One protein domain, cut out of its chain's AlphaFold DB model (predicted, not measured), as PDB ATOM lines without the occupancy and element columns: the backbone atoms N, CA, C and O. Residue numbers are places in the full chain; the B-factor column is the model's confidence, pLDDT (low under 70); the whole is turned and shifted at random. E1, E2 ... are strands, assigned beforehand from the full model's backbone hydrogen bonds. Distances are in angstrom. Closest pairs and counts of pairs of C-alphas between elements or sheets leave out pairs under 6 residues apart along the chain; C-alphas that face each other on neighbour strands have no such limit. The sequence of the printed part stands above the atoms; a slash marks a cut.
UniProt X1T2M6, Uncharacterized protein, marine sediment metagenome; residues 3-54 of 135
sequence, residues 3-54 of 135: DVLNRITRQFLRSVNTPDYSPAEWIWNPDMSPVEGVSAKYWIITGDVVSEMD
ATOM      1  N   ASP A   3     244.875 264.923 317.261       94.00
ATOM      2  CA  ASP A   3     243.482 265.246 317.542       94.00
ATOM      3  C   ASP A   3     243.224 266.698 317.133       94.00
ATOM      4  O   ASP A   3     244.108 267.545 317.251       94.00
ATOM      5  N   VAL A   4     242.040 267.004 316.612       95.25
ATOM      6  CA  VAL A   4     241.696 268.366 316.186       95.25
ATOM      7  C   VAL A   4     240.294 268.752 316.645       95.25
ATOM      8  O   VAL A   4     239.381 267.924 316.659       95.25
ATOM      9  N   LEU A   5     240.109 270.022 317.001       96.50
ATOM     10  CA  LEU A   5     238.813 270.599 317.365       96.50
ATOM     11  C   LEU A   5     238.497 271.789 316.468       96.50
ATOM     12  O   LEU A   5     239.276 272.737 316.400       96.50
ATOM     13  N   ASN A   6     237.338 271.778 315.817       95.56
ATOM     14  CA  ASN A   6     236.886 272.930 315.049       95.56
ATOM     15  C   ASN A   6     236.411 274.051 315.985       95.56
ATOM     16  O   ASN A   6     235.548 273.832 316.836       95.56
ATOM     17  N   ARG A   7     236.921 275.269 315.790       94.56
ATOM     18  CA  ARG A   7     236.631 276.432 316.646       94.56
ATOM     19  C   ARG A   7     235.166 276.874 316.612       94.56
ATOM     20  O   ARG A   7     234.682 277.434 317.589       94.56
ATOM     21  N   ILE A   8     234.470 276.652 315.496       92.00
ATOM     22  CA  ILE A   8     233.102 277.147 315.275       92.00
ATOM     23  C   ILE A   8     232.088 276.049 315.579       92.00
ATOM     24  O   ILE A   8     231.197 276.219 316.405       92.00
ATOM     25  N   THR A   9     232.232 274.903 314.917       93.69
ATOM     26  CA  THR A   9     231.274 273.795 315.013       93.69
ATOM     27  C   THR A   9     231.465 272.957 316.273       93.69
ATOM     28  O   THR A   9     230.604 272.142 316.594       93.69
ATOM     29  N   ARG A  10     232.588 273.143 316.987       94.44
ATOM     30  CA  ARG A  10     232.983 272.364 318.172       94.44
ATOM     31  C   ARG A  10     233.093 270.860 317.889       94.44
ATOM     32  O   ARG A  10     233.019 270.036 318.797       94.44
ATOM     33  N   GLN A  11     233.283 270.493 316.620       94.44
ATOM     34  CA  GLN A  11     233.498 269.115 316.203       94.44
ATOM     35  C   GLN A  11     234.898 268.656 316.618       94.44
ATOM     36  O   GLN A  11     235.896 269.213 316.158       94.44
ATOM     37  N   PHE A  12     234.960 267.625 317.459       94.38
ATOM     38  CA  PHE A  12     236.206 266.991 317.880       94.38
ATOM     39  C   PHE A  12     236.473 265.727 317.058       94.38
ATOM     40  O   PHE A  12     235.642 264.816 317.021       94.38
ATOM     41  N   LEU A  13     237.630 265.666 316.403       94.62
ATOM     42  CA  LEU A  13     238.081 264.532 315.600       94.62
ATOM     43  C   LEU A  13     239.373 263.971 316.190       94.62
ATOM     44  O   LEU A  13     240.290 264.724 316.511       94.62
ATOM     45  N   ARG A  14     239.454 262.645 316.310       94.19
ATOM     46  CA  ARG A  14     240.623 261.960 316.874       94.19
ATOM     47  C   ARG A  14     241.507 261.372 315.784       94.19
ATOM     48  O   ARG A  14     240.993 260.786 314.832       94.19
ATOM     49  N   SER A  15     242.821 261.452 315.975       92.62
ATOM     50  CA  SER A  15     243.839 260.793 315.148       92.62
ATOM     51  C   SER A  15     243.686 261.050 313.640       92.62
ATOM     52  O   SER A  15     243.659 260.130 312.822       92.62
ATOM     53  N   VAL A  16     243.589 262.320 313.248       93.12
ATOM     54  CA  VAL A  16     243.471 262.735 311.843       93.12
ATOM     55  C   VAL A  16     244.812 263.184 311.250       93.12
ATOM     56  O   VAL A  16     245.810 263.389 311.955       93.12
ATOM     57  N   ASN A  17     244.847 263.309 309.923       90.75
ATOM     58  CA  ASN A  17     245.980 263.846 309.179       90.75
ATOM     59  C   ASN A  17     245.964 265.384 309.237       90.75
ATOM     60  O   ASN A  17     245.131 266.025 308.611       90.75
ATOM     61  N   THR A  18     246.873 265.979 310.006       81.38
ATOM     62  CA  THR A  18     246.886 267.424 310.301       81.38
ATOM     63  C   THR A  18     247.008 268.377 309.108       81.38
ATOM     64  O   THR A  18     246.425 269.454 309.203       81.38
ATOM     65  N   PRO A  19     247.692 268.054 307.991       86.81
ATOM     66  CA  PRO A  19     247.752 268.944 306.829       86.81
ATOM     67  C   PRO A  19     246.384 269.280 306.222       86.81
ATOM     68  O   PRO A  19     246.261 270.309 305.565       86.81
ATOM     69  N   ASP A  20     245.364 268.451 306.469       91.25
ATOM     70  CA  ASP A  20     244.008 268.645 305.946       91.25
ATOM     71  C   ASP A  20     243.181 269.645 306.783       91.25
ATOM     72  O   ASP A  20     242.074 270.015 306.393       91.25
ATOM     73  N   TYR A  21     243.703 270.106 307.930       91.44
ATOM     74  CA  TYR A  21     242.975 270.926 308.902       91.44
ATOM     75  C   TYR A  21     243.711 272.236 309.186       91.44
ATOM     76  O   TYR A  21     244.714 272.260 309.893       91.44
ATOM     77  N   SER A  22     243.191 273.353 308.675       93.12
ATOM     78  CA  SER A  22     243.803 274.676 308.865       93.12
ATOM     79  C   SER A  22     243.830 275.106 310.345       93.12
ATOM     80  O   SER A  22     242.768 275.119 310.972       93.12
ATOM     81  N   PRO A  23     244.972 275.568 310.901       90.31
ATOM     82  CA  PRO A  23     245.067 276.093 312.275       90.31
ATOM     83  C   PRO A  23     244.162 277.304 312.570       90.31
ATOM     84  O   PRO A  23     243.853 277.609 313.725       90.31
ATOM     85  N   ALA A  24     243.738 278.016 311.517       91.56
ATOM     86  CA  ALA A  24     242.809 279.138 311.635       91.56
ATOM     87  C   ALA A  24     241.404 278.675 312.052       91.56
ATOM     88  O   ALA A  24     240.712 279.372 312.788       91.56
ATOM     89  N   GLU A  25     240.999 277.484 311.617       94.19
ATOM     90  CA  GLU A  25     239.672 276.915 311.872       94.19
ATOM     91  C   GLU A  25     239.708 275.806 312.926       94.19
ATOM     92  O   GLU A  25     238.699 275.540 313.580       94.19
ATOM     93  N   TRP A  26     240.867 275.171 313.100       95.81
ATOM     94  CA  TRP A  26     241.056 273.993 313.932       95.81
ATOM     95  C   TRP A  26     242.145 274.217 314.972       95.81
ATOM     96  O   TRP A  26     243.223 274.720 314.671       95.81
ATOM     97  N   ILE A  27     241.872 273.791 316.199       95.12
ATOM     98  CA  ILE A  27     242.867 273.673 317.261       95.12
ATOM     99  C   ILE A  27     243.484 272.286 317.136       95.12
ATOM    100  O   ILE A  27     242.758 271.294 317.090       95.12
ATOM    101  N   TRP A  28     244.809 272.211 317.052       94.94
ATOM    102  CA  TRP A  28     245.541 270.947 316.981       94.94
ATOM    103  C   TRP A  28     245.956 270.497 318.381       94.94
ATOM    104  O   TRP A  28     246.524 271.278 319.135       94.94
ATOM    105  N   ASN A  29     245.706 269.228 318.698       93.56
ATOM    106  CA  ASN A  29     245.910 268.604 320.007       93.56
ATOM    107  C   ASN A  29     245.385 269.456 321.183       93.56
ATOM    108  O   ASN A  29     246.159 269.765 322.092       93.56
ATOM    109  N   PRO A  30     244.098 269.861 321.175       93.88
ATOM    110  CA  PRO A  30     243.515 270.583 322.300       93.88
ATOM    111  C   PRO A  30     243.500 269.703 323.554       93.88
ATOM    112  O   PRO A  30     243.264 268.494 323.477       93.88
ATOM    113  N   ASP A  31     243.682 270.322 324.717       94.62
ATOM    114  CA  ASP A  31     243.393 269.662 325.986       94.62
ATOM    115  C   ASP A  31     241.873 269.598 326.192       94.62
ATOM    116  O   ASP A  31     241.208 270.616 326.374       94.62
ATOM    117  N   MET A  32     241.328 268.384 326.129       95.00
ATOM    118  CA  MET A  32     239.900 268.112 326.306       95.00
ATOM    119  C   MET A  32     239.556 267.663 327.730       95.00
ATOM    120  O   MET A  32     238.379 267.446 328.023       95.00
ATOM    121  N   SER A  33     240.548 267.519 328.616       95.56
ATOM    122  CA  SER A  33     240.316 267.097 330.001       95.56
ATOM    123  C   SER A  33     239.359 268.012 330.787       95.56
ATOM    124  O   SER A  33     238.555 267.470 331.546       95.56
ATOM    125  N   PRO A  34     239.311 269.348 330.575       95.12
ATOM    126  CA  PRO A  34     238.383 270.215 331.310       95.12
ATOM    127  C   PRO A  34     236.915 270.053 330.909       95.12
ATOM    128  O   PRO A  34     236.035 270.567 331.589       95.12
ATOM    129  N   VAL A  35     236.643 269.399 329.778       96.12
ATOM    130  CA  VAL A  35     235.296 269.255 329.210       96.12
ATOM    131  C   VAL A  35     234.907 267.793 328.993       96.12
ATOM    132  O   VAL A  35     233.944 267.489 328.282       96.12
ATOM    133  N   GLU A  36     235.646 266.864 329.597       94.56
ATOM    134  CA  GLU A  36     235.347 265.443 329.505       94.56
ATOM    135  C   GLU A  36     233.966 265.142 330.113       94.56
ATOM    136  O   GLU A  36     233.657 265.512 331.243       94.56
ATOM    137  N   GLY A  37     233.094 264.497 329.333       93.06
ATOM    138  CA  GLY A  37     231.706 264.228 329.731       93.06
ATOM    139  C   GLY A  37     230.752 265.426 329.613       93.06
ATOM    140  O   GLY A  37     229.549 265.266 329.820       93.06
ATOM    141  N   VAL A  38     231.246 266.603 329.221       95.50
ATOM    142  CA  VAL A  38     230.444 267.820 329.049       95.50
ATOM    143  C   VAL A  38     229.970 267.932 327.604       95.50
ATOM    144  O   VAL A  38     230.740 267.769 326.660       95.50
ATOM    145  N   SER A  39     228.692 268.258 327.403       95.44
ATOM    146  CA  SER A  39     228.156 268.498 326.060       95.44
ATOM    147  C   SER A  39     228.817 269.708 325.390       95.44
ATOM    148  O   SER A  39     228.962 270.758 326.017       95.44
ATOM    149  N   ALA A  40     229.112 269.600 324.090       95.12
ATOM    150  CA  ALA A  40     229.766 270.649 323.308       95.12
ATOM    151  C   ALA A  40     229.049 272.007 323.342       95.12
ATOM    152  O   ALA A  40     229.697 273.038 323.174       95.12
ATOM    153  N   LYS A  41     227.734 272.049 323.608       94.75
ATOM    154  CA  LYS A  41     226.995 273.314 323.778       94.75
ATOM    155  C   LYS A  41     227.487 274.155 324.966       94.75
ATOM    156  O   LYS A  41     227.366 275.374 324.912       94.75
ATOM    157  N   TYR A  42     228.116 273.531 325.965       97.06
ATOM    158  CA  TYR A  42     228.643 274.190 327.163       97.06
ATOM    159  C   TYR A  42     230.156 274.441 327.125       97.06
ATOM    160  O   TYR A  42     230.757 274.729 328.155       97.06
ATOM    161  N   TRP A  43     230.799 274.277 325.969       96.75
ATOM    162  CA  TRP A  43     232.227 274.554 325.837       96.75
ATOM    163  C   TRP A  43     232.463 276.026 325.509       96.75
ATOM    164  O   TRP A  43     231.761 276.615 324.680       96.75
ATOM    165  N   ILE A  44     233.498 276.588 326.119       95.00
ATOM    166  CA  ILE A  44     234.068 277.893 325.804       95.00
ATOM    167  C   ILE A  44     235.418 277.648 325.137       95.00
ATOM    168  O   ILE A  44     236.209 276.829 325.603       95.00
ATOM    169  N   ILE A  45     235.671 278.351 324.035       95.06
ATOM    170  CA  ILE A  45     236.947 278.305 323.320       95.06
ATOM    171  C   ILE A  45     237.553 279.706 323.373       95.06
ATOM    172  O   ILE A  45     237.041 280.625 322.734       95.06
ATOM    173  N   THR A  46     238.639 279.861 324.129       93.62
ATOM    174  CA  THR A  46     239.370 281.128 324.266       93.62
ATOM    175  C   THR A  46     240.772 280.946 323.702       93.62
ATOM    176  O   THR A  46     241.646 280.356 324.338       93.62
ATOM    177  N   GLY A  47     240.985 281.419 322.472       91.19
ATOM    178  CA  GLY A  47     242.179 281.051 321.711       91.19
ATOM    179  C   GLY A  47     242.176 279.546 321.435       91.19
ATOM    180  O   GLY A  47     241.244 279.048 320.807       91.19
ATOM    181  N   ASP A  48     243.190 278.836 321.930       92.69
ATOM    182  CA  ASP A  48     243.349 277.378 321.768       92.69
ATOM    183  C   ASP A  48     242.983 276.588 323.034       92.69
ATOM    184  O   ASP A  48     243.154 275.371 323.086       92.69
ATOM    185  N   VAL A  49     242.474 277.275 324.060       93.81
ATOM    186  CA  VAL A  49     242.063 276.658 325.322       93.81
ATOM    187  C   VAL A  49     240.574 276.353 325.277       93.81
ATOM    188  O   VAL A  49     239.765 277.226 324.950       93.81
ATOM    189  N   VAL A  50     240.226 275.119 325.637       96.12
ATOM    190  CA  VAL A  50     238.847 274.646 325.763       96.12
ATOM    191  C   VAL A  50     238.521 274.515 327.243       96.12
ATOM    192  O   VAL A  50     239.218 273.816 327.976       96.12
ATOM    193  N   SER A  51     237.468 275.188 327.691       96.44
ATOM    194  CA  SER A  51     237.006 275.128 329.077       96.44
ATOM    195  C   SER A  51     235.502 274.913 329.152       96.44
ATOM    196  O   SER A  51     234.759 275.170 328.203       96.44
ATOM    197  N   GLU A  52     235.045 274.423 330.294       96.50
ATOM    198  CA  GLU A  52     233.627 274.282 330.595       96.50
ATOM    199  C   GLU A  52     233.033 275.631 331.035       96.50
ATOM    200  O   GLU A  52     233.671 276.381 331.772       96.50
ATOM    201  N   MET A  53     231.813 275.929 330.578       97.25
ATOM    202  CA  MET A  53     230.994 277.027 331.099       97.25
ATOM    203  C   MET A  53     230.701 276.850 332.589       97.25
ATOM    204  O   MET A  53     230.401 275.742 333.046       97.25
ATOM    205  N   ASP A  54     230.669 277.945 333.339       96.88
ATOM    206  CA  ASP A  54     230.205 277.892 334.720       96.88
ATOM    207  C   ASP A  54     228.691 277.595 334.818       96.88
ATOM    208  O   ASP A  54     227.957 277.508 333.828       96.88
TER     209      ASP A  54
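AT A GLANCE: This is residues 3 to 54 of the 135 residues of an uncharacterized protein of marine sediment metagenome (UniProt X1T2M6). With little regular structure, this mostly looped domain has two small sheets set one after the other along its length: three strands (E2 - E1 - E3) and the hairpin E4 and E5, joined by a long loop, residues 29 to 42. The 52 printed residues include five named strands, E1 to E5 in chain order, and no named helix; the class is all strand, with under half of the residues, 20, in strands. Both sheets are antiparallel. The whole is compact, with a radius of gyration of the C-alphas of 10.5 A, and spans 34 by 19 by 15 A.

HOW THE PARTS SIT: E1, residues 3 to 6, forms a hairpin with E2, residues 12 to 16, antiparallel at 143 degrees; N 4 and O 13, 2.9 A apart, are within hydrogen-bond range. E3, residues 26 to 28, is antiparallel to E1, with N 27 and O 5 at 2.8 A. E4, residues 43 to 46, and E5, residues 49 to 52, form a hairpin, antiparallel, with N 44 and O 51 at 2.8 A. E3 and E4 are apart.

IN THESE COORDINATES: E1, 10.4 A long, begins at C-alpha 3 (243.482, 265.246, 317.542); E5, 10.2 A, ends at C-alpha 52 (233.627, 274.282, 330.595).

THE WHOLE: The C-alphas of Pro 19 and Asp 54, the farthest apart, are 34.1 A apart. The printed part has no cut, and no printed residue is under 70.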